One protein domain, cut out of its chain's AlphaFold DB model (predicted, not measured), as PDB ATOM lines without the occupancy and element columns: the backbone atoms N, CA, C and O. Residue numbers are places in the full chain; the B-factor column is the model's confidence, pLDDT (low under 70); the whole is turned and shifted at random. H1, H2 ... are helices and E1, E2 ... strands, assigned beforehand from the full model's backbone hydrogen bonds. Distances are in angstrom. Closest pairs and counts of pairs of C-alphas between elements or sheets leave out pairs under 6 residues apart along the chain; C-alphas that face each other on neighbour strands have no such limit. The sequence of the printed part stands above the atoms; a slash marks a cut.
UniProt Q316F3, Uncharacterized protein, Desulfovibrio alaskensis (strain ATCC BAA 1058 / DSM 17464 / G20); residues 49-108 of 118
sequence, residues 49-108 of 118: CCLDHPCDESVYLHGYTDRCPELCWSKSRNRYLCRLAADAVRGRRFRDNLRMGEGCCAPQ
ATOM      1  N   CYS A  49     153.248 112.595 170.883       87.31
ATOM      2  CA  CYS A  49     154.106 111.901 169.920       87.31
ATOM      3  C   CYS A  49     154.485 112.767 168.712       87.31
ATOM      4  O   CYS A  49     155.550 112.575 168.153       87.31
ATOM      5  N   CYS A  50     153.637 113.716 168.309       88.81
ATOM      6  CA  CYS A  50     153.880 114.526 167.113       88.81
ATOM      7  C   CYS A  50     154.754 115.763 167.371       88.81
ATOM      8  O   CYS A  50     155.291 116.326 166.422       88.81
ATOM      9  N   LEU A  51     154.816 116.241 168.617       91.25
ATOM     10  CA  LEU A  51     155.609 117.407 169.019       91.25
ATOM     11  C   LEU A  51     156.974 117.028 169.591       91.25
ATOM     12  O   LEU A  51     157.852 117.879 169.611       91.25
ATOM     13  N   ASP A  52     157.124 115.799 170.086       88.38
ATOM     14  CA  ASP A  52     158.378 115.299 170.652       88.38
ATOM     15  C   ASP A  52     159.436 115.061 169.565       88.38
ATOM     16  O   ASP A  52     160.583 115.467 169.717       88.38
ATOM     17  N   HIS A  53     159.036 114.465 168.439       87.12
ATOM     18  CA  HIS A  53     159.909 114.235 167.291       87.12
ATOM     19  C   HIS A  53     159.107 114.187 165.977       87.12
ATOM     20  O   HIS A  53     157.948 113.755 165.970       87.12
ATOM     21  N   PRO A  54     159.695 114.613 164.841       90.81
ATOM     22  CA  PRO A  54     159.095 114.377 163.533       90.81
ATOM     23  C   PRO A  54     159.000 112.866 163.269       90.81
ATOM     24  O   PRO A  54     159.949 112.125 163.514       90.81
ATOM     25  N   CYS A  55     157.852 112.404 162.770       92.81
ATOM     26  CA  CYS A  55     157.677 111.004 162.386       92.81
ATOM     27  C   CYS A  55     158.353 110.686 161.044       92.81
ATOM     28  O   CYS A  55     158.607 111.593 160.249       92.81
ATOM     29  N   ASP A  56     158.548 109.400 160.746       93.38
ATOM     30  CA  ASP A  56     159.204 108.944 159.510       93.38
ATOM     31  C   ASP A  56     158.544 109.495 158.239       93.38
ATOM     32  O   ASP A  56     159.234 109.919 157.317       93.38
ATOM     33  N   GLU A  57     157.211 109.582 158.206       95.81
ATOM     34  CA  GLU A  57     156.474 110.169 157.076       95.81
ATOM     35  C   GLU A  57     156.779 111.666 156.910       95.81
ATOM     36  O   GLU A  57     156.908 112.162 155.792       95.81
ATOM     37  N   SER A  58     156.940 112.395 158.019       95.25
ATOM     38  CA  SER A  58     157.348 113.802 157.986       95.25
ATOM     39  C   SER A  58     158.778 113.944 157.481       95.25
ATOM     40  O   SER A  58     159.041 114.818 156.660       95.25
ATOM     41  N   VAL A  59     159.692 113.099 157.962       95.88
ATOM     42  CA  VAL A  59     161.102 113.121 157.550       95.88
ATOM     43  C   VAL A  59     161.239 112.765 156.072       95.88
ATOM     44  O   VAL A  59     161.987 113.421 155.354       95.88
ATOM     45  N   TYR A  60     160.478 111.783 155.591       96.00
ATOM     46  CA  TYR A  60     160.467 111.390 154.185       96.00
ATOM     47  C   TYR A  60     159.987 112.519 153.261       96.00
ATOM     48  O   TYR A  60     160.564 112.732 152.197       96.00
ATOM     49  N   LEU A  61     158.945 113.257 153.660       96.12
ATOM     50  CA  LEU A  61     158.347 114.308 152.829       96.12
ATOM     51  C   LEU A  61     159.047 115.666 152.942       96.12
ATOM     52  O   LEU A  61     159.033 116.439 151.984       96.12
ATOM     53  N   HIS A  62     159.611 115.983 154.107       95.62
ATOM     54  CA  HIS A  62     160.079 117.334 154.433       95.62
ATOM     55  C   HIS A  62     161.536 117.392 154.901       95.62
ATOM     56  O   HIS A  62     162.061 118.486 155.101       95.62
ATOM     57  N   GLY A  63     162.199 116.249 155.077       95.62
ATOM     58  CA  GLY A  63     163.485 116.172 155.762       95.62
ATOM     59  C   GLY A  63     163.350 116.340 157.277       95.62
ATOM     60  O   GLY A  63     162.251 116.396 157.837       95.62
ATOM     61  N   TYR A  64     164.488 116.394 157.966       93.75
ATOM     62  CA  TYR A  64     164.510 116.590 159.412       93.75
ATOM     63  C   TYR A  64     164.213 118.055 159.753       93.75
ATOM     64  O   TYR A  64     164.948 118.957 159.356       93.75
ATOM     65  N   THR A  65     163.127 118.288 160.490       91.31
ATOM     66  CA  THR A  65     162.655 119.620 160.891       91.31
ATOM     67  C   THR A  65     162.307 119.628 162.373       91.31
ATOM     68  O   THR A  65     161.735 118.648 162.850       91.31
ATOM     69  N   ASP A  66     162.510 120.755 163.058       88.69
ATOM     70  CA  ASP A  66     162.171 120.904 164.485       88.69
ATOM     71  C   ASP A  66     160.690 120.631 164.788       88.69
ATOM     72  O   ASP A  66     160.342 120.106 165.843       88.69
ATOM     73  N   ARG A  67     159.789 120.979 163.860       91.19
ATOM     74  CA  ARG A  67     158.356 120.688 163.973       91.19
ATOM     75  C   ARG A  67     157.784 120.287 162.621       91.19
ATOM     76  O   ARG A  67     157.913 121.023 161.647       91.19
ATOM     77  N   CYS A  68     157.081 119.155 162.605       94.88
ATOM     78  CA  CYS A  68     156.391 118.633 161.427       94.88
ATOM     79  C   CYS A  68     155.442 119.690 160.808       94.88
ATOM     80  O   CYS A  68     154.501 120.117 161.491       94.88
ATOM     81  N   PRO A  69     155.616 120.074 159.524       95.50
ATOM     82  CA  PRO A  69     154.759 121.063 158.848       95.50
ATOM     83  C   PRO A  69     153.282 120.653 158.735       95.50
ATOM     84  O   PRO A  69     152.387 121.495 158.603       95.50
ATOM     85  N   GLU A  70     153.023 119.349 158.803       95.81
ATOM     86  CA  GLU A  70     151.698 118.752 158.651       95.81
ATOM     87  C   GLU A  70     150.903 118.732 159.961       95.81
ATOM     88  O   GLU A  70     149.699 118.455 159.958       95.81
ATOM     89  N   LEU A  71     151.550 119.035 161.088       95.62
ATOM     90  CA  LEU A  71     150.916 119.102 162.397       95.62
ATOM     91  C   LEU A  71     150.296 120.485 162.620       95.62
ATOM     92  O   LEU A  71     150.991 121.497 162.682       95.62
ATOM     93  N   CYS A  72     148.978 120.539 162.814       95.62
ATOM     94  CA  CYS A  72     148.265 121.786 163.065       95.62
ATOM     95  C   CYS A  72     147.402 121.715 164.327       95.62
ATOM     96  O   CYS A  72     146.752 120.714 164.621       95.62
ATOM     97  N   TRP A  73     147.375 122.807 165.088       96.69
ATOM     98  CA  TRP A  73     146.437 122.951 166.194       96.69
ATOM     99  C   TRP A  73     145.059 123.362 165.667       96.69
ATOM    100  O   TRP A  73     144.913 124.394 165.009       96.69
ATOM    101  N   SER A  74     144.029 122.578 165.977       96.81
ATOM    102  CA  SER A  74     142.643 122.907 165.660       96.81
ATOM    103  C   SER A  74     141.983 123.582 166.854       96.81
ATOM    104  O   SER A  74     141.625 122.921 167.828       96.81
ATOM    105  N   LYS A  75     141.763 124.899 166.752       95.94
ATOM    106  CA  LYS A  75     141.037 125.667 167.777       95.94
ATOM    107  C   LYS A  75     139.609 125.150 167.974       95.94
ATOM    108  O   LYS A  75     139.182 124.976 169.106       95.94
ATOM    109  N   SER A  76     138.900 124.840 166.886       96.06
ATOM    110  CA  SER A  76     137.510 124.361 166.940       96.06
ATOM    111  C   SER A  76     137.366 122.977 167.573       96.06
ATOM    112  O   SER A  76     136.344 122.686 168.182       96.06
ATOM    113  N   ARG A  77     138.383 122.117 167.442       93.81
ATOM    114  CA  ARG A  77     138.379 120.760 168.008       93.81
ATOM    115  C   ARG A  77     139.200 120.628 169.291       93.81
ATOM    116  O   ARG A  77     139.287 119.517 169.812       93.81
ATOM    117  N   ASN A  78     139.814 121.723 169.746       95.69
ATOM    118  CA  ASN A  78     140.717 121.806 170.893       95.69
ATOM    119  C   ASN A  78     141.760 120.670 170.937       95.69
ATOM    120  O   ASN A  78     141.926 120.006 171.958       95.69
ATOM    121  N   ARG A  79     142.400 120.379 169.796       94.62
ATOM    122  CA  ARG A  79     143.390 119.296 169.665       94.62
ATOM    123  C   ARG A  79     144.301 119.479 168.457       94.62
ATOM    124  O   ARG A  79     143.950 120.190 167.513       94.62
ATOM    125  N   TYR A  80     145.425 118.771 168.441       94.88
ATOM    126  CA  TYR A  80     146.265 118.653 167.254       94.88
ATOM    127  C   TYR A  80     145.644 117.728 166.205       94.88
ATOM    128  O   TYR A  80     145.059 116.692 166.530       94.88
ATOM    129  N   LEU A  81     145.796 118.108 164.940       94.31
ATOM    130  CA  LEU A  81     145.441 117.336 163.758       94.31
ATOM    131  C   LEU A  81     146.684 117.177 162.877       94.31
ATOM    132  O   LEU A  81     147.494 118.092 162.771       94.31
ATOM    133  N   CYS A  82     146.808 116.026 162.225       94.50
ATOM    134  CA  CYS A  82     147.789 115.815 161.170       94.50
ATOM    135  C   CYS A  82     147.083 115.941 159.817       94.50
ATOM    136  O   CYS A  82     146.095 115.246 159.571       94.50
ATOM    137  N   ARG A  83     147.575 116.833 158.953       95.88
ATOM    138  CA  ARG A  83     147.030 117.062 157.611       95.88
ATOM    139  C   ARG A  83     147.182 115.837 156.711       95.88
ATOM    140  O   ARG A  83     146.202 115.461 156.079       95.88
ATOM    141  N   LEU A  84     148.323 115.142 156.757       95.44
ATOM    142  CA  LEU A  84     148.508 113.861 156.059       95.44
ATOM    143  C   LEU A  84     147.444 112.841 156.469       95.44
ATOM    144  O   LEU A  84     146.791 112.238 155.624       95.44
ATOM    145  N   ALA A  85     147.199 112.699 157.773       93.81
ATOM    146  CA  ALA A  85     146.170 111.802 158.290       93.81
ATOM    147  C   ALA A  85     144.740 112.275 157.979       93.81
ATOM    148  O   ALA A  85     143.811 111.476 158.082       93.81
ATOM    149  N   ALA A  86     144.536 113.546 157.632       93.88
ATOM    150  CA  ALA A  86     143.246 114.100 157.230       93.88
ATOM    151  C   ALA A  86     143.002 114.041 155.709       93.88
ATOM    152  O   ALA A  86     141.874 114.283 155.283       93.88
ATOM    153  N   ASP A  87     144.018 113.711 154.902       95.88
ATOM    154  CA  ASP A  87     143.899 113.559 153.448       95.88
ATOM    155  C   ASP A  87     142.848 112.484 153.104       95.88
ATOM    156  O   ASP A  87     142.836 111.386 153.671       95.88
ATOM    157  N   ALA A  88     141.940 112.805 152.182       95.69
ATOM    158  CA  ALA A  88     140.804 111.945 151.851       95.69
ATOM    159  C   ALA A  88     141.210 110.649 151.128       95.69
ATOM    160  O   ALA A  88     140.522 109.638 151.253       95.69
ATOM    161  N   VAL A  89     142.322 110.669 150.390       96.44
ATOM    162  CA  VAL A  89     142.766 109.558 149.538       96.44
ATOM    163  C   VAL A  89     143.845 108.747 150.247       96.44
ATOM    164  O   VAL A  89     143.764 107.525 150.355       96.44
ATOM    165  N   ARG A  90     144.861 109.434 150.771       95.56
ATOM    166  CA  ARG A  90     146.070 108.838 151.355       95.56
ATOM    167  C   ARG A  90     146.023 108.768 152.877       95.56
ATOM    168  O   ARG A  90     146.818 108.047 153.473       95.56
ATOM    169  N   GLY A  91     145.082 109.461 153.523       95.31
ATOM    170  CA  GLY A  91     145.059 109.587 154.981       95.31
ATOM    171  C   GLY A  91     144.910 108.267 155.725       95.31
ATOM    172  O   GLY A  91     145.418 108.150 156.835       95.31
ATOM    173  N   ARG A  92     144.278 107.249 155.120       94.69
ATOM    174  CA  ARG A  92     144.246 105.894 155.697       94.69
ATOM    175  C   ARG A  92     145.659 105.335 155.864       94.69
ATOM    176  O   ARG A  92     146.029 105.010 156.982       94.69
ATOM    177  N   ARG A  93     146.457 105.335 154.793       95.94
ATOM    178  CA  ARG A  93     147.844 104.852 154.816       95.94
ATOM    179  C   ARG A  93     148.667 105.566 155.886       95.94
ATOM    180  O   ARG A  93     149.373 104.911 156.637       95.94
ATOM    181  N   PHE A  94     148.552 106.890 155.989       94.88
ATOM    182  CA  PHE A  94     149.281 107.638 157.016       94.88
ATOM    183  C   PHE A  94     148.834 107.284 158.435       94.88
ATOM    184  O   PHE A  94     149.671 107.201 159.326       94.88
ATOM    185  N   ARG A  95     147.533 107.061 158.666       91.44
ATOM    186  CA  ARG A  95     147.046 106.619 159.980       91.44
ATOM    187  C   ARG A  95     147.574 105.236 160.339       91.44
ATOM    188  O   ARG A  95     147.999 105.067 161.473       91.44
ATOM    189  N   ASP A  96     147.600 104.317 159.383       91.62
ATOM    190  CA  ASP A  96     148.071 102.948 159.595       91.62
ATOM    191  C   ASP A  96     149.593 102.928 159.838       91.62
ATOM    192  O   ASP A  96     150.052 102.428 160.861       91.62
ATOM    193  N   ASN A  97     150.378 103.577 158.969       92.62
ATOM    194  CA  ASN A  97     151.841 103.657 159.092       92.62
ATOM    195  C   ASN A  97     152.283 104.313 160.407       92.62
ATOM    196  O   ASN A  97     153.235 103.873 161.045       92.62
ATOM    197  N   LEU A  98     151.574 105.363 160.828       88.25
ATOM    198  CA  LEU A  98     151.884 106.113 162.047       88.25
ATOM    199  C   LEU A  98     151.137 105.578 163.275       88.25
ATOM    200  O   LEU A  98     151.212 106.187 164.344       88.25
ATOM    201  N   ARG A  99     150.380 104.482 163.118       86.12
ATOM    202  CA  ARG A  99     149.529 103.868 164.151       86.12
ATOM    203  C   ARG A  99     148.641 104.895 164.868       86.12
ATOM    204  O   ARG A  99     148.350 104.804 166.066       86.12
ATOM    205  N   MET A 100     148.215 105.933 164.144       85.56
ATOM    206  CA  MET A 100     147.389 107.002 164.692       85.56
ATOM    207  C   MET A 100     145.993 106.474 164.993       85.56
ATOM    208  O   MET A 100     145.244 106.100 164.097       85.56
ATOM    209  N   GLY A 101     145.605 106.553 166.262       76.50
ATOM    210  CA  GLY A 101     144.280 106.124 166.709       76.50
ATOM    211  C   GLY A 101     144.277 104.777 167.419       76.50
ATOM    212  O   GLY A 101     143.361 104.552 168.202       76.50
ATOM    213  N   GLU A 102     145.332 103.965 167.281       76.25
ATOM    214  CA  GLU A 102     145.489 102.683 168.000       76.25
ATOM    215  C   GLU A 102     145.645 102.846 169.521       76.25
ATOM    216  O   GLU A 102     145.565 101.893 170.291       76.25
ATOM    217  N   GLY A 103     145.811 104.087 169.964       69.56
ATOM    218  CA  GLY A 103     145.829 104.457 171.363       69.56
ATOM    219  C   GLY A 103     147.230 104.747 171.874       69.56
ATOM    220  O   GLY A 103     148.248 104.402 171.284       69.56
ATOM    221  N   CYS A 104     147.279 105.476 172.981       73.62
ATOM    222  CA  CYS A 104     148.525 105.809 173.644       73.62
ATOM    223  C   CYS A 104     148.814 104.727 174.679       73.62
ATOM    224  O   CYS A 104     148.130 104.644 175.698       73.62
ATOM    225  N   CYS A 105     149.838 103.917 174.428       68.88
ATOM    226  CA  CYS A 105     150.291 102.909 175.382       68.88
ATOM    227  C   CYS A 105     151.282 103.483 176.421       68.88
ATOM    228  O   CYS A 105     151.891 102.731 177.181       68.88
ATOM    229  N   ALA A 106     151.403 104.820 176.492       70.12
ATOM    230  CA  ALA A 106     152.089 105.563 177.548       70.12
ATOM    231  C   ALA A 106     151.057 106.075 178.583       70.12
ATOM    232  O   ALA A 106     150.600 107.217 178.492       70.12
ATOM    233  N   PRO A 107     150.648 105.245 179.566       61.91
ATOM    234  CA  PRO A 107     149.560 105.556 180.496       61.91
ATOM    235  C   PRO A 107     149.850 106.753 181.406       61.91
ATOM    236  O   PRO A 107     148.920 107.353 181.927       61.91
ATOM    237  N   GLN A 108     151.121 107.122 181.579       68.19
ATOM    238  CA  GLN A 108     151.532 108.250 182.414       68.19
ATOM    239  C   GLN A 108     151.683 109.563 181.634       68.19
ATOM    240  O   GLN A 108     152.180 110.528 182.191       68.19
TER     241      GLN A 108
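What this domain is: This is residues 49 to 108 of the 118 residues of an uncharacterized protein of Desulfovibrio alaskensis (strain ATCC BAA 1058 / DSM 17464 / G20) (UniProt Q316F3). A short antiparallel hairpin, E1 and E2, has the corner of H3 and H4 at its open end; H1 and H2 lie to one side, and residues 98 to 108 trail as a tail. The 60 printed residues hold, in order, H1 H2 E1 E2 H3 H4, class mixed. It is compact, radius of gyration of the C-alphas 11.7 A, spanning 30 by 26 by 24 A.

How they stand to each other: E1, residues 71 to 74, and E2, residues 79 to 82, are antiparallel at 142 degrees; N 72 and O 81, 2.9 A apart, are within hydrogen-bond range. H3, residues 83 to 86, and H4, residues 91 to 97, touch only at the corner, the closest C-alphas, Ala 85 and Gly 91, at 4.1 A. H2, residues 56 to 62, is close but not clearly touching H4, closest C-alphas Glu 57 and Phe 94 at 7.6 A. H1, residues 49 to 52, is apart from H2. Every O i to N i+4 pair of H2 and H4 is within range; H1 and H3 are too short for one.

Where its parts are: E1 measures 9.7 A, E2 10.2, H2 9.8, H4 9.9. H1 begins at C-alpha 49 (154.106, 111.901, 169.920); H4 ends at C-alpha 97 (151.841, 103.657, 159.092).

The domain as a whole: The farthest C-alphas, Val 89 and Gln 108, are 34.0 A apart. The printed part has no cut and no long link. Residues 103, 105, 107 and 108 are under 70 in pLDDT.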